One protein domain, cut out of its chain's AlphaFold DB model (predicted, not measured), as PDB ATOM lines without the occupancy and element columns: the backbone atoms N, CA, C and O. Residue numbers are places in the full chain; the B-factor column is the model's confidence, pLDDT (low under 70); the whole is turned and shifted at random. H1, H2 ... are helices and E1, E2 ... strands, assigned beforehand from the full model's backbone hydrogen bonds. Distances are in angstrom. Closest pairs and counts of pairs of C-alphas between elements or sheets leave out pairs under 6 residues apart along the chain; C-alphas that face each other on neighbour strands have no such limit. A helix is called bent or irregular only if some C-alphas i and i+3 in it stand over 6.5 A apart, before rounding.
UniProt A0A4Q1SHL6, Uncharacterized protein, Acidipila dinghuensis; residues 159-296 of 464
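AT A GLANCE: This is residues 159 to 296 of the 464 residues of an uncharacterized protein of Acidipila dinghuensis (UniProt A0A4Q1SHL6). An elongated body of helices has H3 in its middle, with H2, H4 and H6 packed round it and H1 packed on H2a, the first arm of the bent H2; from one end the hairpin of E1 and E2 reaches out as a thin arm. The printed part, 138 residues and mostly helix, has six named helices and two strands, ordered H1 E1 E2 H2 H3 H4 H5 H6, with one antiparallel sheet, E1 - E2. It is only just loose, close to compact, with a radius of gyration of the C-alphas of 17.4 A and spans of 60 by 33 by 21 A.

HOW THE PARTS SIT: After H1, residues 164 to 179, E1, residues 184 to 187, and E2, residues 196 to 199, form an antiparallel hairpin; N 185 and O 198, 2.8 A apart, are within hydrogen-bond range. H2, residues 204 to 224, assigned as one helix by its hydrogen bonds, is bent: C-alphas 214 and 217 are 7.0 A apart, and arms H2a, residues 204 to 214, and H2b, residues 217 to 224, stand at a steep tilt of 48 degrees. H1 touches H2a, closest C-alphas Ala 177 and Gly 204, 4.4 A. H3, residues 238 to 254, H4, residues 258 to 272, and H6, residues 283 to 295, form an up-and-down bundle, each running against the one before. H3 touches H4, closest C-alphas Ala 249 and Ala 261, 4.4 A, and H6, closest C-alphas Ala 239 and Ile 286, 4.7 A. H5, residues 275 to 278, is near H6. Every O i to N i+4 pair is within hydrogen-bond range in H2a, H2b, H3, H4 and H6; H1 has 11 of 12, and H5 is too short.

IN THESE COORDINATES: H1 begins at C-alpha 164 (186.921, 232.029, 243.601) and is 23.5 A long; H3 is 24.2 A and H4 21.2 A. H6 ends at C-alpha 295 (159.352, 224.023, 244.146).

THE WHOLE: The printed part has no cut. The H2 to H3 link is long. Residues 182 to 186 and 197 to 202 have pLDDT under 70.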
ATOM      1  N   ASP A 159     195.762 225.295 233.933       97.25
ATOM      2  CA  ASP A 159     197.047 225.875 234.326       97.25
ATOM      3  C   ASP A 159     197.056 226.373 235.779       97.25
ATOM      4  O   ASP A 159     198.127 226.525 236.373       97.25
ATOM      5  N   PHE A 160     195.881 226.625 236.371       97.38
ATOM      6  CA  PHE A 160     195.750 227.201 237.709       97.38
ATOM      7  C   PHE A 160     194.838 226.364 238.619       97.38
ATOM      8  O   PHE A 160     193.863 225.767 238.158       97.38
ATOM      9  N   PRO A 161     195.107 226.332 239.939       96.81
ATOM     10  CA  PRO A 161     194.187 225.741 240.902       96.81
ATOM     11  C   PRO A 161     192.825 226.434 240.861       96.81
ATOM     12  O   PRO A 161     192.751 227.660 240.825       96.81
ATOM     13  N   TYR A 162     191.750 225.648 240.932       97.19
ATOM     14  CA  TYR A 162     190.394 226.180 241.014       97.19
ATOM     15  C   TYR A 162     190.211 227.033 242.276       97.19
ATOM     16  O   TYR A 162     190.427 226.557 243.394       97.19
ATOM     17  N   ASP A 163     189.774 228.277 242.100       97.38
ATOM     18  CA  ASP A 163     189.517 229.230 243.175       97.38
ATOM     19  C   ASP A 163     188.313 230.135 242.871       97.38
ATOM     20  O   ASP A 163     187.564 229.892 241.922       97.38
ATOM     21  N   ALA A 164     188.086 231.152 243.709       97.06
ATOM     22  CA  ALA A 164     186.921 232.029 243.601       97.06
ATOM     23  C   ALA A 164     186.850 232.779 242.259       97.06
ATOM     24  O   ALA A 164     185.766 232.891 241.693       97.06
ATOM     25  N   ASP A 165     187.977 233.261 241.724       97.25
ATOM     26  CA  ASP A 165     187.957 234.032 240.473       97.25
ATOM     27  C   ASP A 165     187.623 233.132 239.278       97.25
ATOM     28  O   ASP A 165     186.843 233.518 238.406       97.25
ATOM     29  N   ILE A 166     188.178 231.911 239.253       97.94
ATOM     30  CA  ILE A 166     187.876 230.920 238.209       97.94
ATOM     31  C   ILE A 166     186.415 230.478 238.302       97.94
ATOM     32  O   ILE A 166     185.748 230.366 237.274       97.94
ATOM     33  N   HIS A 167     185.893 230.280 239.518       97.81
ATOM     34  CA  HIS A 167     184.483 229.949 239.736       97.81
ATOM     35  C   HIS A 167     183.562 230.988 239.094       97.81
ATOM     36  O   HIS A 167     182.704 230.638 238.284       97.81
ATOM     37  N   TRP A 168     183.796 232.270 239.382       96.06
ATOM     38  CA  TRP A 168     183.006 233.351 238.803       96.06
ATOM     39  C   TRP A 168     183.187 233.501 237.290       96.06
ATOM     40  O   TRP A 168     182.233 233.855 236.598       96.06
ATOM     41  N   ALA A 169     184.386 233.250 236.759       97.31
ATOM     42  CA  ALA A 169     184.622 233.277 235.319       97.31
ATOM     43  C   ALA A 169     183.810 232.190 234.598       97.31
ATOM     44  O   ALA A 169     183.201 232.460 233.563       97.31
ATOM     45  N   ILE A 170     183.740 230.982 235.166       97.56
ATOM     46  CA  ILE A 170     182.909 229.908 234.615       97.56
ATOM     47  C   ILE A 170     181.424 230.275 234.692       97.56
ATOM     48  O   ILE A 170     180.713 230.093 233.706       97.56
ATOM     49  N   ASP A 171     180.959 230.845 235.806       95.31
ATOM     50  CA  ASP A 171     179.568 231.294 235.936       95.31
ATOM     51  C   ASP A 171     179.190 232.356 234.895       95.31
ATOM     52  O   ASP A 171     178.107 232.278 234.313       95.31
ATOM     53  N   GLN A 172     180.088 233.300 234.596       94.81
ATOM     54  CA  GLN A 172     179.880 234.292 233.533       94.81
ATOM     55  C   GLN A 172     179.735 233.635 232.155       94.81
ATOM     56  O   GLN A 172     178.854 234.010 231.380       94.81
ATOM     57  N   VAL A 173     180.562 232.632 231.843       96.38
ATOM     58  CA  VAL A 173     180.459 231.907 230.569       96.38
ATOM     59  C   VAL A 173     179.212 231.028 230.521       96.38
ATOM     60  O   VAL A 173     178.598 230.939 229.464       96.38
ATOM     61  N   ILE A 174     178.788 230.423 231.635       94.69
ATOM     62  CA  ILE A 174     177.517 229.683 231.723       94.69
ATOM     63  C   ILE A 174     176.332 230.612 231.448       94.69
ATOM     64  O   ILE A 174     175.447 230.248 230.669       94.69
ATOM     65  N   ASP A 175     176.313 231.801 232.054       91.81
ATOM     66  CA  ASP A 175     175.262 232.793 231.826       91.81
ATOM     67  C   ASP A 175     175.237 233.219 230.354       91.81
ATOM     68  O   ASP A 175     174.211 233.118 229.680       91.81
ATOM     69  N   TYR A 176     176.393 233.565 229.788       92.38
ATOM     70  CA  TYR A 176     176.469 233.925 228.378       92.38
ATOM     71  C   TYR A 176     176.084 232.765 227.444       92.38
ATOM     72  O   TYR A 176     175.298 232.956 226.513       92.38
ATOM     73  N   ALA A 177     176.535 231.540 227.717       92.81
ATOM     74  CA  ALA A 177     176.144 230.344 226.973       92.81
ATOM     75  C   ALA A 177     174.624 230.137 226.988       92.81
ATOM     76  O   ALA A 177     174.060 229.665 225.999       92.81
ATOM     77  N   ALA A 178     173.932 230.538 228.061       89.31
ATOM     78  CA  ALA A 178     172.480 230.439 228.146       89.31
ATOM     79  C   ALA A 178     171.763 231.324 227.108       89.31
ATOM     80  O   ALA A 178     170.664 230.967 226.674       89.31
ATOM     81  N   THR A 179     172.396 232.406 226.643       85.88
ATOM     82  CA  THR A 179     171.898 233.240 225.531       85.88
ATOM     83  C   THR A 179     172.014 232.554 224.170       85.88
ATOM     84  O   THR A 179     171.239 232.841 223.266       85.88
ATOM     85  N   GLN A 180     172.947 231.607 224.036       84.00
ATOM     86  CA  GLN A 180     173.298 230.932 222.780       84.00
ATOM     87  C   GLN A 180     172.642 229.548 222.641       84.00
ATOM     88  O   GLN A 180     173.052 228.729 221.821       84.00
ATOM     89  N   VAL A 181     171.628 229.239 223.457       70.56
ATOM     90  CA  VAL A 181     170.894 227.957 223.367       70.56
ATOM     91  C   VAL A 181     169.823 227.982 222.267       70.56
ATOM     92  O   VAL A 181     169.155 226.979 222.009       70.56
ATOM     93  N   GLU A 182     169.678 229.104 221.561       61.84
ATOM     94  CA  GLU A 182     168.892 229.164 220.332       61.84
ATOM     95  C   GLU A 182     169.591 228.372 219.226       61.84
ATOM     96  O   GLU A 182     170.580 228.791 218.634       61.84
ATOM     97  N   GLY A 183     169.072 227.180 218.959       55.03
ATOM     98  CA  GLY A 183     169.677 226.300 217.981       55.03
ATOM     99  C   GLY A 183     169.202 224.882 218.168       55.03
ATOM    100  O   GLY A 183     169.937 224.023 218.645       55.03
ATOM    101  N   THR A 184     167.956 224.626 217.793       57.06
ATOM    102  CA  THR A 184     167.576 223.257 217.479       57.06
ATOM    103  C   THR A 184     167.516 223.111 215.970       57.06
ATOM    104  O   THR A 184     166.836 223.861 215.271       57.06
ATOM    105  N   MET A 185     168.277 222.164 215.442       47.84
ATOM    106  CA  MET A 185     168.217 221.808 214.040       47.84
ATOM    107  C   MET A 185     167.093 220.794 213.859       47.84
ATOM    108  O   MET A 185     167.043 219.763 214.531       47.84
ATOM    109  N   ARG A 186     166.181 221.066 212.925       63.09
ATOM    110  CA  ARG A 186     165.236 220.052 212.460       63.09
ATOM    111  C   ARG A 186     165.979 219.104 211.528       63.09
ATOM    112  O   ARG A 186     166.199 219.418 210.363       63.09
ATOM    113  N   VAL A 187     166.365 217.941 212.037       73.50
ATOM    114  CA  VAL A 187     167.027 216.887 211.269       73.50
ATOM    115  C   VAL A 187     165.997 215.848 210.863       73.50
ATOM    116  O   VAL A 187     165.249 215.322 211.690       73.50
ATOM    117  N   LYS A 188     165.956 215.536 209.569       77.69
ATOM    118  CA  LYS A 188     165.206 214.391 209.065       77.69
ATOM    119  C   LYS A 188     166.117 213.171 209.105       77.69
ATOM    120  O   LYS A 188     167.035 213.064 208.294       77.69
ATOM    121  N   LEU A 189     165.891 212.282 210.068       78.19
ATOM    122  CA  LEU A 189     166.608 211.012 210.125       78.19
ATOM    123  C   LEU A 189     166.133 210.110 208.979       78.19
ATOM    124  O   LEU A 189     164.956 210.120 208.611       78.19
ATOM    125  N   ALA A 190     167.050 209.343 208.387       70.75
ATOM    126  CA  ALA A 190     166.710 208.418 207.312       70.75
ATOM    127  C   ALA A 190     165.655 207.407 207.798       70.75
ATOM    128  O   ALA A 190     165.891 206.674 208.753       70.75
ATOM    129  N   GLY A 191     164.490 207.384 207.141       84.19
ATOM    130  CA  GLY A 191     163.366 206.507 207.489       84.19
ATOM    131  C   GLY A 191     162.252 207.162 208.316       84.19
ATOM    132  O   GLY A 191     161.137 206.644 208.305       84.19
ATOM    133  N   ASP A 192     162.488 208.320 208.942       81.12
ATOM    134  CA  ASP A 192     161.431 209.062 209.637       81.12
ATOM    135  C   ASP A 192     160.616 209.908 208.642       81.12
ATOM    136  O   ASP A 192     161.148 210.595 207.758       81.12
ATOM    137  N   LYS A 193     159.284 209.867 208.783       83.25
ATOM    138  CA  LYS A 193     158.379 210.752 208.028       83.25
ATOM    139  C   LYS A 193     158.453 212.194 208.534       83.25
ATOM    140  O   LYS A 193     158.300 213.115 207.733       83.25
ATOM    141  N   ASP A 194     158.775 212.362 209.814       81.12
ATOM    142  CA  ASP A 194     158.782 213.637 210.517       81.12
ATOM    143  C   ASP A 194     160.207 214.109 210.836       81.12
ATOM    144  O   ASP A 194     161.132 213.324 211.034       81.12
ATOM    145  N   TYR A 195     160.391 215.426 210.882       71.00
ATOM    146  CA  TYR A 195     161.645 216.023 211.333       71.00
ATOM    147  C   TYR A 195     161.748 215.934 212.853       71.00
ATOM    148  O   TYR A 195     160.818 216.347 213.548       71.00
ATOM    149  N   ARG A 196     162.905 215.506 213.363       75.44
ATOM    150  CA  ARG A 196     163.241 215.623 214.782       75.44
ATOM    151  C   ARG A 196     163.991 216.913 215.034       75.44
ATOM    152  O   ARG A 196     164.876 217.290 214.276       75.44
ATOM    153  N   THR A 197     163.644 217.569 216.120       61.62
ATOM    154  CA  THR A 197     164.334 218.749 216.618       61.62
ATOM    155  C   THR A 197     165.479 218.266 217.508       61.62
ATOM    156  O   THR A 197     165.220 217.711 218.572       61.62
ATOM    157  N   VAL A 198     166.727 218.401 217.056       64.75
ATOM    158  CA  VAL A 198     167.929 218.057 217.839       64.75
ATOM    159  C   VAL A 198     168.702 219.323 218.197       64.75
ATOM    160  O   VAL A 198     168.776 220.227 217.363       64.75
ATOM    161  N   PRO A 199     169.278 219.415 219.406       65.25
ATOM    162  CA  PRO A 199     170.213 220.483 219.747       65.25
ATOM    163  C   PRO A 199     171.349 220.541 218.720       65.25
ATOM    164  O   PRO A 199     171.816 219.496 218.262       65.25
ATOM    165  N   ILE A 200     171.774 221.743 218.333       64.25
ATOM    166  CA  ILE A 200     172.994 221.909 217.538       64.25
ATOM    167  C   ILE A 200     174.177 221.452 218.410       64.25
ATOM    168  O   ILE A 200     174.362 222.024 219.486       64.25
ATOM    169  N   PRO A 201     174.959 220.439 217.985       61.88
ATOM    170  CA  PRO A 201     176.143 220.006 218.724       61.88
ATOM    171  C   PRO A 201     177.117 221.169 218.916       61.88
ATOM    172  O   PRO A 201     177.422 221.875 217.953       61.88
ATOM    173  N   GLY A 202     177.595 221.368 220.146       65.44
ATOM    174  CA  GLY A 202     178.450 222.509 220.494       65.44
ATOM    175  C   GLY A 202     177.686 223.818 220.731       65.44
ATOM    176  O   GLY A 202     178.295 224.882 220.799       65.44
ATOM    177  N   GLY A 203     176.355 223.758 220.848       78.94
ATOM    178  CA  GLY A 203     175.538 224.886 221.287       78.94
ATOM    179  C   GLY A 203     175.703 225.185 222.780       78.94
ATOM    180  O   GLY A 203     176.280 224.402 223.538       78.94
ATOM    181  N   GLY A 204     175.133 226.305 223.237       86.69
ATOM    182  CA  GLY A 204     175.304 226.765 224.619       86.69
ATOM    183  C   GLY A 204     174.901 225.745 225.696       86.69
ATOM    184  O   GLY A 204     175.489 225.736 226.770       86.69
ATOM    185  N   LEU A 205     173.949 224.842 225.421       86.38
ATOM    186  CA  LEU A 205     173.517 223.831 226.396       86.38
ATOM    187  C   LEU A 205     174.594 222.769 226.659       86.38
ATOM    188  O   LEU A 205     174.825 222.433 227.819       86.38
ATOM    189  N   ASP A 206     175.270 222.287 225.611       88.56
ATOM    190  CA  ASP A 206     176.355 221.308 225.743       88.56
ATOM    191  C   ASP A 206     177.501 221.901 226.571       88.56
ATOM    192  O   ASP A 206     178.023 221.254 227.484       88.56
ATOM    193  N   LEU A 207     177.835 223.170 226.305       91.81
ATOM    194  CA  LEU A 207     178.835 223.903 227.071       91.81
ATOM    195  C   LEU A 207     178.423 224.067 228.538       91.81
ATOM    196  O   LEU A 207     179.218 223.776 229.428       91.81
ATOM    197  N   ILE A 208     177.176 224.464 228.815       93.06
ATOM    198  CA  ILE A 208     176.657 224.573 230.187       93.06
ATOM    199  C   ILE A 208     176.764 223.227 230.915       93.06
ATOM    200  O   ILE A 208     177.172 223.188 232.075       93.06
ATOM    201  N   THR A 209     176.419 222.112 230.269       93.12
ATOM    202  CA  THR A 209     176.556 220.774 230.868       93.12
ATOM    203  C   THR A 209     178.014 220.426 231.156       93.12
ATOM    204  O   THR A 209     178.314 219.960 232.257       93.12
ATOM    205  N   ARG A 210     178.931 220.709 230.224       94.94
ATOM    206  CA  ARG A 210     180.371 220.485 230.413       94.94
ATOM    207  C   ARG A 210     180.940 221.324 231.560       94.94
ATOM    208  O   ARG A 210     181.627 220.776 232.418       94.94
ATOM    209  N   LEU A 211     180.628 222.619 231.605       96.00
ATOM    210  CA  LEU A 211     181.116 223.535 232.640       96.00
ATOM    211  C   LEU A 211     180.547 223.192 234.024       96.00
ATOM    212  O   LEU A 211     181.304 223.142 234.987       96.00
ATOM    213  N   ASN A 212     179.259 222.842 234.130       96.38
ATOM    214  CA  ASN A 212     178.694 222.351 235.396       96.38
ATOM    215  C   ASN A 212     179.402 221.071 235.874       96.38
ATOM    216  O   ASN A 212     179.757 220.957 237.046       96.38
ATOM    217  N   ALA A 213     179.655 220.118 234.970       95.62
ATOM    218  CA  ALA A 213     180.380 218.893 235.310       95.62
ATOM    219  C   ALA A 213     181.829 219.171 235.750       95.62
ATOM    220  O   ALA A 213     182.333 218.501 236.649       95.62
ATOM    221  N   MET A 214     182.478 220.170 235.146       96.00
ATOM    222  CA  MET A 214     183.825 220.614 235.502       96.00
ATOM    223  C   MET A 214     183.878 221.265 236.893       96.00
ATOM    224  O   MET A 214     184.787 220.962 237.662       96.00
ATOM    225  N   GLN A 215     182.921 222.134 237.239       96.56
ATOM    226  CA  GLN A 215     182.903 222.847 238.526       96.56
ATOM    227  C   GLN A 215     182.496 221.961 239.706       96.56
ATOM    228  O   GLN A 215     182.979 222.157 240.823       96.56
ATOM    229  N   LEU A 216     181.595 220.998 239.482       98.06
ATOM    230  CA  LEU A 216     180.942 220.246 240.553       98.06
ATOM    231  C   LEU A 216     181.916 219.611 241.571       98.06
ATOM    232  O   LEU A 216     181.688 219.780 242.772       98.06
ATOM    233  N   PRO A 217     183.021 218.942 241.174       98.31
ATOM    234  CA  PRO A 217     183.977 218.391 242.136       98.31
ATOM    235  C   PRO A 217     184.586 219.451 243.063       98.31
ATOM    236  O   PRO A 217     184.783 219.194 244.252       98.31
ATOM    237  N   PHE A 218     184.850 220.653 242.544       97.69
ATOM    238  CA  PHE A 218     185.419 221.755 243.318       97.69
ATOM    239  C   PHE A 218     184.396 222.375 244.265       97.69
ATOM    240  O   PHE A 218     184.741 222.679 245.405       97.69
ATOM    241  N   ILE A 219     183.134 222.483 243.838       98.25
ATOM    242  CA  ILE A 219     182.023 222.924 244.693       98.25
ATOM    243  C   ILE A 219     181.874 221.982 245.894       98.25
ATOM    244  O   ILE A 219     181.880 222.426 247.042       98.25
ATOM    245  N   LEU A 220     181.804 220.670 245.646       98.44
ATOM    246  CA  LEU A 220     181.655 219.667 246.706       98.44
ATOM    247  C   LEU A 220     182.851 219.665 247.666       98.44
ATOM    248  O   LEU A 220     182.671 219.576 248.884       98.44
ATOM    249  N   LYS A 221     184.071 219.814 247.135       97.81
ATOM    250  CA  LYS A 221     185.281 219.943 247.952       97.81
ATOM    251  C   LYS A 221     185.244 221.206 248.817       97.81
ATOM    252  O   LYS A 221     185.486 221.118 250.013       97.81
ATOM    253  N   ALA A 222     184.893 222.359 248.251       97.12
ATOM    254  CA  ALA A 222     184.822 223.618 248.989       97.12
ATOM    255  C   ALA A 222     183.778 223.581 250.114       97.12
ATOM    256  O   ALA A 222     184.042 224.069 251.212       97.12
ATOM    257  N   LEU A 223     182.620 222.955 249.874       97.69
ATOM    258  CA  LEU A 223     181.610 222.713 250.908       97.69
ATOM    259  C   LEU A 223     182.126 221.776 252.009       97.69
ATOM    260  O   LEU A 223     181.888 222.034 253.186       97.69
ATOM    261  N   THR A 224     182.892 220.745 251.646       97.62
ATOM    262  CA  THR A 224     183.549 219.848 252.615       97.62
ATOM    263  C   THR A 224     184.582 220.589 253.474       97.62
ATOM    264  O   THR A 224     184.661 220.357 254.679       97.62
ATOM    265  N   ASP A 225     185.330 221.523 252.882       95.88
ATOM    266  CA  ASP A 225     186.428 222.259 253.525       95.88
ATOM    267  C   ASP A 225     185.970 223.504 254.320       95.88
ATOM    268  O   ASP A 225     186.789 224.343 254.701       95.88
ATOM    269  N   GLY A 226     184.668 223.646 254.587       91.38
ATOM    270  CA  GLY A 226     184.122 224.732 255.412       91.38
ATOM    271  C   GLY A 226     183.274 225.759 254.663       91.38
ATOM    272  O   GLY A 226     182.885 226.762 255.257       91.38
ATOM    273  N   GLY A 227     182.950 225.513 253.391       89.94
ATOM    274  CA  GLY A 227     181.906 226.242 252.670       89.94
ATOM    275  C   GLY A 227     182.338 227.550 252.022       89.94
ATOM    276  O   GLY A 227     181.491 228.400 251.788       89.94
ATOM    277  N   THR A 228     183.624 227.753 251.727       94.00
ATOM    278  CA  THR A 228     184.052 228.966 251.008       94.00
ATOM    279  C   THR A 228     185.176 228.690 250.019       94.00
ATOM    280  O   THR A 228     186.102 227.947 250.337       94.00
ATOM    281  N   LEU A 229     185.137 229.350 248.861       94.56
ATOM    282  CA  LEU A 229     186.310 229.551 248.004       94.56
ATOM    283  C   LEU A 229     186.828 230.967 248.227       94.56
ATOM    284  O   LEU A 229     186.033 231.900 248.334       94.56
ATOM    285  N   LYS A 230     188.148 231.145 248.304       94.06
ATOM    286  CA  LYS A 230     188.754 232.452 248.579       94.06
ATOM    287  C   LYS A 230     189.999 232.675 247.734       94.06
ATOM    288  O   LYS A 230     190.800 231.762 247.559       94.06
ATOM    289  N   THR A 231     190.168 233.908 247.283       93.00
ATOM    290  CA  THR A 231     191.424 234.481 246.787       93.00
ATOM    291  C   THR A 231     191.761 235.709 247.638       93.00
ATOM    292  O   THR A 231     191.126 235.946 248.669       93.00
ATOM    293  N   ALA A 232     192.793 236.472 247.269       88.69
ATOM    294  CA  ALA A 232     193.101 237.727 247.962       88.69
ATOM    295  C   ALA A 232     191.992 238.777 247.775       88.69
ATOM    296  O   ALA A 232     191.755 239.577 248.680       88.69
ATOM    297  N   ASP A 233     191.319 238.738 246.623       86.81
ATOM    298  CA  ASP A 233     190.422 239.794 246.160       86.81
ATOM    299  C   ASP A 233     188.960 239.327 246.008       86.81
ATOM    300  O   ASP A 233     188.067 240.162 245.892       86.81
ATOM    301  N   SER A 234     188.691 238.017 246.067       90.25
ATOM    302  CA  SER A 234     187.354 237.458 245.833       90.25
ATOM    303  C   SER A 234     187.006 236.322 246.792       90.25
ATOM    304  O   SER A 234     187.860 235.563 247.257       90.25
ATOM    305  N   THR A 235     185.710 236.152 247.046       93.81
ATOM    306  CA  THR A 235     185.170 235.040 247.835       93.81
ATOM    307  C   THR A 235     183.904 234.483 247.193       93.81
ATOM    308  O   THR A 235     183.083 235.252 246.699       93.81
ATOM    309  N   VAL A 236     183.727 233.164 247.244       95.81
ATOM    310  CA  VAL A 236     182.456 232.478 246.967       95.81
ATOM    311  C   VAL A 236     181.999 231.859 248.279       95.81
ATOM    312  O   VAL A 236     182.738 231.073 248.880       95.81
ATOM    313  N   ASP A 237     180.817 232.244 248.747       95.81
ATOM    314  CA  ASP A 237     180.258 231.752 250.003       95.81
ATOM    315  C   ASP A 237     179.498 230.425 249.842       95.81
ATOM    316  O   ASP A 237     179.278 229.927 248.734       95.81
ATOM    317  N   ALA A 238     179.091 229.832 250.968       97.12
ATOM    318  CA  ALA A 238     178.451 228.521 250.974       97.12
ATOM    319  C   ALA A 238     177.082 228.545 250.276       97.12
ATOM    320  O   ALA A 238     176.716 227.571 249.621       97.12
ATOM    321  N   ALA A 239     176.340 229.654 250.379       96.19
ATOM    322  CA  ALA A 239     175.042 229.811 249.725       96.19
ATOM    323  C   ALA A 239     175.181 229.790 248.200       96.19
ATOM    324  O   ALA A 239     174.437 229.085 247.516       96.19
ATOM    325  N   THR A 240     176.178 230.501 247.680       95.69
ATOM    326  CA  THR A 240     176.518 230.523 246.257       95.69
ATOM    327  C   THR A 240     176.945 229.137 245.777       95.69
ATOM    328  O   THR A 240     176.383 228.622 244.813       95.69
ATOM    329  N   LEU A 241     177.853 228.475 246.505       97.88
ATOM    330  CA  LEU A 241     178.296 227.113 246.188       97.88
ATOM    331  C   LEU A 241     177.128 226.113 246.142       97.88
ATOM    332  O   LEU A 241     177.041 225.306 245.216       97.88
ATOM    333  N   VAL A 242     176.202 226.170 247.106       97.88
ATOM    334  CA  VAL A 242     175.006 225.310 247.117       97.88
ATOM    335  C   VAL A 242     174.088 225.627 245.945       97.88
ATOM    336  O   VAL A 242     173.620 224.703 245.280       97.88
ATOM    337  N   ARG A 243     173.844 226.908 245.652       96.50
ATOM    338  CA  ARG A 243     173.029 227.329 244.505       96.50
ATOM    339  C   ARG A 243     173.585 226.769 243.197       96.50
ATOM    340  O   ARG A 243     172.823 226.223 242.399       96.50
ATOM    341  N   ASP A 244     174.894 226.850 242.990       97.00
ATOM    342  CA  ASP A 244     175.530 226.372 241.760       97.00
ATOM    343  C   ASP A 244     175.600 224.830 241.723       97.00
ATOM    344  O   ASP A 244     175.420 224.216 240.670       97.00
ATOM    345  N   GLY A 245     175.722 224.171 242.881       98.00
ATOM    346  CA  GLY A 245     175.532 222.721 243.010       98.00
ATOM    347  C   GLY A 245     174.108 222.271 242.648       98.00
ATOM    348  O   GLY A 245     173.925 221.283 241.935       98.00
ATOM    349  N   LEU A 246     173.085 223.022 243.063       97.56
ATOM    350  CA  LEU A 246     171.689 222.771 242.689       97.56
ATOM    351  C   LEU A 246     171.428 223.058 241.203       97.56
ATOM    352  O   LEU A 246     170.648 222.338 240.580       97.56
ATOM    353  N   ARG A 247     172.123 224.034 240.598       95.00
ATOM    354  CA  ARG A 247     172.143 224.228 239.136       95.00
ATOM    355  C   ARG A 247     172.703 222.992 238.422       95.00
ATOM    356  O   ARG A 247     172.134 222.561 237.420       95.00
ATOM    357  N   CYS A 248     173.763 222.376 238.953       96.88
ATOM    358  CA  CYS A 248     174.286 221.111 238.428       96.88
ATOM    359  C   CYS A 248     173.254 219.975 238.552       96.88
ATOM    360  O   CYS A 248     173.053 219.224 237.598       96.88
ATOM    361  N   ALA A 249     172.557 219.874 239.689       96.69
ATOM    362  CA  ALA A 249     171.491 218.888 239.885       96.69
ATOM    363  C   ALA A 249     170.323 219.086 238.903       96.69
ATOM    364  O   ALA A 249     169.816 218.114 238.343       96.69
ATOM    365  N   ASP A 250     169.933 220.332 238.629       92.69
ATOM    366  CA  ASP A 250     168.899 220.637 237.638       92.69
ATOM    367  C   ASP A 250     169.329 220.246 236.213       92.69
ATOM    368  O   ASP A 250     168.551 219.655 235.462       92.69
ATOM    369  N   ASN A 251     170.597 220.467 235.853       91.50
ATOM    370  CA  ASN A 251     171.157 219.992 234.584       91.50
ATOM    371  C   ASN A 251     171.097 218.454 234.475       91.50
ATOM    372  O   ASN A 251     170.621 217.910 233.476       91.50
ATOM    373  N   LEU A 252     171.491 217.733 235.530       93.19
ATOM    374  CA  LEU A 252     171.368 216.271 235.584       93.19
ATOM    375  C   LEU A 252     169.906 215.830 235.411       93.19
ATOM    376  O   LEU A 252     169.613 214.937 234.620       93.19
ATOM    377  N   ARG A 253     168.964 216.492 236.090       91.31
ATOM    378  CA  ARG A 253     167.532 216.194 235.972       91.31
ATOM    379  C   ARG A 253     167.020 216.410 234.546       91.31
ATOM    380  O   ARG A 253     166.387 215.521 233.984       91.31
ATOM    381  N   THR A 254     167.315 217.559 233.942       85.12
ATOM    382  CA  THR A 254     166.842 217.912 232.591       85.12
ATOM    383  C   THR A 254     167.463 217.063 231.479       85.12
ATOM    384  O   THR A 254     166.851 216.907 230.422       85.12
ATOM    385  N   THR A 255     168.625 216.451 231.731       85.44
ATOM    386  CA  THR A 255     169.281 215.478 230.838       85.44
ATOM    387  C   THR A 255     168.858 214.021 231.095       85.44
ATOM    388  O   THR A 255     169.429 213.099 230.515       85.44
ATOM    389  N   GLY A 256     167.838 213.792 231.933       88.31
ATOM    390  CA  GLY A 256     167.269 212.466 232.212       88.31
ATOM    391  C   GLY A 256     168.019 211.659 233.276       88.31
ATOM    392  O   GLY A 256     167.701 210.496 233.516       88.31
ATOM    393  N   LYS A 257     169.001 212.258 233.956       93.38
ATOM    394  CA  LYS A 257     169.776 211.641 235.039       93.38
ATOM    395  C   LYS A 257     169.152 211.934 236.406       93.38
ATOM    396  O   LYS A 257     169.826 212.352 237.347       93.38
ATOM    397  N   THR A 258     167.847 211.696 236.536       93.00
ATOM    398  CA  THR A 258     167.043 212.049 237.722       93.00
ATOM    399  C   THR A 258     167.594 211.455 239.024       93.00
ATOM    400  O   THR A 258     167.559 212.114 240.061       93.00
ATOM    401  N   LYS A 259     168.147 210.234 238.983       95.88
ATOM    402  CA  LYS A 259     168.776 209.612 240.159       95.88
ATOM    403  C   LYS A 259     170.060 210.336 240.580       95.88
ATOM    404  O   LYS A 259     170.183 210.676 241.747       95.88
ATOM    405  N   GLU A 260     170.968 210.614 239.640       96.88
ATOM    406  CA  GLU A 260     172.212 211.356 239.921       96.88
ATOM    407  C   GLU A 260     171.899 212.752 240.484       96.88
ATOM    408  O   GLU A 260     172.545 213.198 241.427       96.88
ATOM    409  N   ALA A 261     170.864 213.414 239.957       96.44
ATOM    410  CA  ALA A 261     170.382 214.689 240.483       96.44
ATOM    411  C   ALA A 261     169.897 214.577 241.939       96.44
ATOM    412  O   ALA A 261     170.234 215.420 242.767       96.44
ATOM    413  N   ALA A 262     169.110 213.545 242.265       96.50
ATOM    414  CA  ALA A 262     168.623 213.313 243.625       96.50
ATOM    415  C   ALA A 262     169.764 212.977 244.602       96.50
ATOM    416  O   ALA A 262     169.809 213.547 245.692       96.50
ATOM    417  N   ASP A 263     170.698 212.116 244.190       97.88
ATOM    418  CA  ASP A 263     171.879 211.748 244.978       97.88
ATOM    419  C   ASP A 263     172.749 212.990 245.261       97.88
ATOM    420  O   ASP A 263     173.185 213.200 246.393       97.88
ATOM    421  N   LEU A 264     172.928 213.871 244.266       98.38
ATOM    422  CA  LEU A 264     173.648 215.135 244.434       98.38
ATOM    423  C   LEU A 264     172.943 216.083 245.417       98.38
ATOM    424  O   LEU A 264     173.595 216.676 246.272       98.38
ATOM    425  N   VAL A 265     171.619 216.229 245.335       98.31
ATOM    426  CA  VAL A 265     170.862 217.084 246.271       98.31
ATOM    427  C   VAL A 265     171.005 216.585 247.708       98.31
ATOM    428  O   VAL A 265     171.184 217.392 248.619       98.31
ATOM    429  N   GLU A 266     170.960 215.270 247.923       98.31
ATOM    430  CA  GLU A 266     171.147 214.680 249.251       98.31
ATOM    431  C   GLU A 266     172.581 214.864 249.768       98.31
ATOM    432  O   GLU A 266     172.797 215.184 250.942       98.31
ATOM    433  N   GLN A 267     173.568 214.748 248.876       98.38
ATOM    434  CA  GLN A 267     174.957 215.052 249.199       98.38
ATOM    435  C   GLN A 267     175.130 216.519 249.614       98.38
ATOM    436  O   GLN A 267     175.751 216.789 250.641       98.38
ATOM    437  N   LEU A 268     174.553 217.465 248.864       98.50
ATOM    438  CA  LEU A 268     174.604 218.891 249.198       98.50
ATOM    439  C   LEU A 268     173.972 219.160 250.567       98.50
ATOM    440  O   LEU A 268     174.593 219.833 251.385       98.50
ATOM    441  N   LYS A 269     172.798 218.580 250.860       98.19
ATOM    442  CA  LYS A 269     172.159 218.704 252.181       98.19
ATOM    443  C   LYS A 269     173.080 218.223 253.294       98.19
ATOM    444  O   LYS A 269     173.316 218.959 254.246       98.19
ATOM    445  N   THR A 270     173.649 217.029 253.135       98.06
ATOM    446  CA  THR A 270     174.580 216.442 254.111       98.06
ATOM    447  C   THR A 270     175.771 217.366 254.372       98.06
ATOM    448  O   THR A 270     176.106 217.622 255.526       98.06
ATOM    449  N   LEU A 271     176.384 217.913 253.316       97.94
ATOM    450  CA  LEU A 271     177.519 218.830 253.440       97.94
ATOM    451  C   LEU A 271     177.132 220.132 254.155       97.94
ATOM    452  O   LEU A 271     177.890 220.624 254.988       97.94
ATOM    453  N   THR A 272     175.937 220.666 253.895       97.38
ATOM    454  CA  THR A 272     175.464 221.912 254.525       97.38
ATOM    455  C   THR A 272     175.108 221.777 256.007       97.38
ATOM    456  O   THR A 272     175.018 222.791 256.692       97.38
ATOM    457  N   MET A 273     174.977 220.552 256.532       97.06
ATOM    458  CA  MET A 273     174.786 220.304 257.970       97.06
ATOM    459  C   MET A 273     176.082 220.429 258.789       97.06
ATOM    460  O   MET A 273     176.065 220.265 260.010       97.06
ATOM    461  N   ALA A 274     177.227 220.703 258.152       96.62
ATOM    462  CA  ALA A 274     178.464 220.974 258.872       96.62
ATOM    463  C   ALA A 274     178.299 222.214 259.782       96.62
ATOM    464  O   ALA A 274     177.816 223.248 259.310       96.62
ATOM    465  N   PRO A 275     178.744 222.178 261.058       96.38
ATOM    466  CA  PRO A 275     178.579 223.305 261.982       96.38
ATOM    467  C   PRO A 275     179.140 224.635 261.464       96.38
ATOM    468  O   PRO A 275     178.558 225.685 261.716       96.38
ATOM    469  N   THR A 276     180.236 224.592 260.701       95.56
ATOM    470  CA  THR A 276     180.856 225.775 260.082       95.56
ATOM    471  C   THR A 276     179.949 226.470 259.070       95.56
ATOM    472  O   THR A 276     180.070 227.676 258.891       95.56
ATOM    473  N   ILE A 277     179.048 225.727 258.419       95.62
ATOM    474  CA  ILE A 277     178.096 226.251 257.434       95.62
ATOM    475  C   ILE A 277     176.788 226.641 258.123       95.62
ATOM    476  O   ILE A 277     176.315 227.757 257.917       95.62
ATOM    477  N   MET A 278     176.247 225.776 258.988       94.44
ATOM    478  CA  MET A 278     174.998 226.046 259.717       94.44
ATOM    479  C   MET A 278     175.072 227.297 260.599       94.44
ATOM    480  O   MET A 278     174.068 227.949 260.819       94.44
ATOM    481  N   GLN A 279     176.250 227.645 261.121       93.44
ATOM    482  CA  GLN A 279     176.433 228.841 261.957       93.44
ATOM    483  C   GLN A 279     176.923 230.059 261.160       93.44
ATOM    484  O   GLN A 279     177.264 231.089 261.744       93.44
ATOM    485  N   SER A 280     177.019 229.940 259.835       94.44
ATOM    486  CA  SER A 280     177.479 231.020 258.966       94.44
ATOM    487  C   SER A 280     176.332 231.945 258.560       94.44
ATOM    488  O   SER A 280     175.164 231.567 258.566       94.44
ATOM    489  N   ALA A 281     176.677 233.149 258.097       93.69
ATOM    490  CA  ALA A 281     175.710 234.068 257.497       93.69
ATOM    491  C   ALA A 281     175.052 233.517 256.212       93.69
ATOM    492  O   ALA A 281     174.069 234.084 255.744       93.69
ATOM    493  N   SER A 282     175.573 232.423 255.641       94.69
ATOM    494  CA  SER A 282     175.043 231.799 254.427       94.69
ATOM    495  C   SER A 282     173.858 230.861 254.676       94.69
ATOM    496  O   SER A 282     173.187 230.504 253.710       94.69
ATOM    497  N   GLU A 283     173.577 230.458 255.923       95.06
ATOM    498  CA  GLU A 283     172.504 229.496 256.239       95.06
ATOM    499  C   GLU A 283     171.137 229.889 255.632       95.06
ATOM    500  O   GLU A 283     170.546 229.050 254.946       95.06
ATOM    501  N   PRO A 284     170.643 231.142 255.757       93.31
ATOM    502  CA  PRO A 284     169.351 231.512 255.178       93.31
ATOM    503  C   PRO A 284     169.307 231.365 253.651       93.31
ATOM    504  O   PRO A 284     168.315 230.882 253.104       93.31
ATOM    505  N   GLY A 285     170.395 231.734 252.964       92.44
ATOM    506  CA  GLY A 285     170.499 231.619 251.507       92.44
ATOM    507  C   GLY A 285     170.575 230.166 251.029       92.44
ATOM    508  O   GLY A 285     170.024 229.829 249.981       92.44
ATOM    509  N   ILE A 286     171.205 229.284 251.816       96.25
ATOM    510  CA  ILE A 286     171.246 227.835 251.563       96.25
ATOM    511  C   ILE A 286     169.844 227.233 251.654       96.25
ATOM    512  O   ILE A 286     169.413 226.536 250.733       96.25
ATOM    513  N   GLU A 287     169.120 227.522 252.737       96.00
ATOM    514  CA  GLU A 287     167.760 227.016 252.941       96.00
ATOM    515  C   GLU A 287     166.836 227.477 251.809       96.00
ATOM    516  O   GLU A 287     166.134 226.672 251.193       96.00
ATOM    517  N   ALA A 288     166.899 228.761 251.454       93.62
ATOM    518  CA  ALA A 288     166.107 229.305 250.364       93.62
ATOM    519  C   ALA A 288     166.459 228.670 249.004       93.62
ATOM    520  O   ALA A 288     165.563 228.369 248.211       93.62
ATOM    521  N   ALA A 289     167.741 228.389 248.737       95.50
ATOM    522  CA  ALA A 289     168.165 227.700 247.518       95.50
ATOM    523  C   ALA A 289     167.574 226.281 247.419       95.50
ATOM    524  O   ALA A 289     167.039 225.914 246.367       95.50
ATOM    525  N   PHE A 290     167.589 225.506 248.510       97.50
ATOM    526  CA  PHE A 290     166.937 224.194 248.542       97.50
ATOM    527  C   PHE A 290     165.422 224.300 248.361       97.50
ATOM    528  O   PHE A 290     164.849 223.534 247.584       97.50
ATOM    529  N   GLN A 291     164.766 225.253 249.026       96.19
ATOM    530  CA  GLN A 291     163.324 225.460 248.879       96.19
ATOM    531  C   GLN A 291     162.944 225.796 247.429       96.19
ATOM    532  O   GLN A 291     162.024 225.178 246.889       96.19
ATOM    533  N   ARG A 292     163.693 226.682 246.755       94.75
ATOM    534  CA  ARG A 292     163.510 226.979 245.322       94.75
ATOM    535  C   ARG A 292     163.642 225.730 244.460       94.75
ATOM    536  O   ARG A 292     162.756 225.443 243.656       94.75
ATOM    537  N   TYR A 293     164.705 224.953 244.658       95.31
ATOM    538  CA  TYR A 293     164.908 223.714 243.906       95.31
ATOM    539  C   TYR A 293     163.735 222.734 244.085       95.31
ATOM    540  O   TYR A 293     163.263 222.131 243.119       95.31
ATOM    541  N   MET A 294     163.207 222.622 245.309       95.38
ATOM    542  CA  MET A 294     162.086 221.737 245.637       95.38
ATOM    543  C   MET A 294     160.735 222.198 245.076       95.38
ATOM    544  O   MET A 294     159.840 221.359 244.924       95.38
ATOM    545  N   LEU A 295     160.569 223.490 244.767       95.00
ATOM    546  CA  LEU A 295     159.352 224.023 244.146       95.00
ATOM    547  C   LEU A 295     159.219 223.614 242.678       95.00
ATOM    548  O   LEU A 295     158.097 223.459 242.197       95.00
ATOM    549  N   ALA A 296     160.325 223.387 241.966       91.62
ATOM    550  CA  ALA A 296     160.274 222.962 240.573       91.62
ATOM    551  C   ALA A 296     159.527 221.616 240.422       91.62
ATOM    552  O   ALA A 296     159.879 220.600 241.021       91.62
TER     553      ALA A 296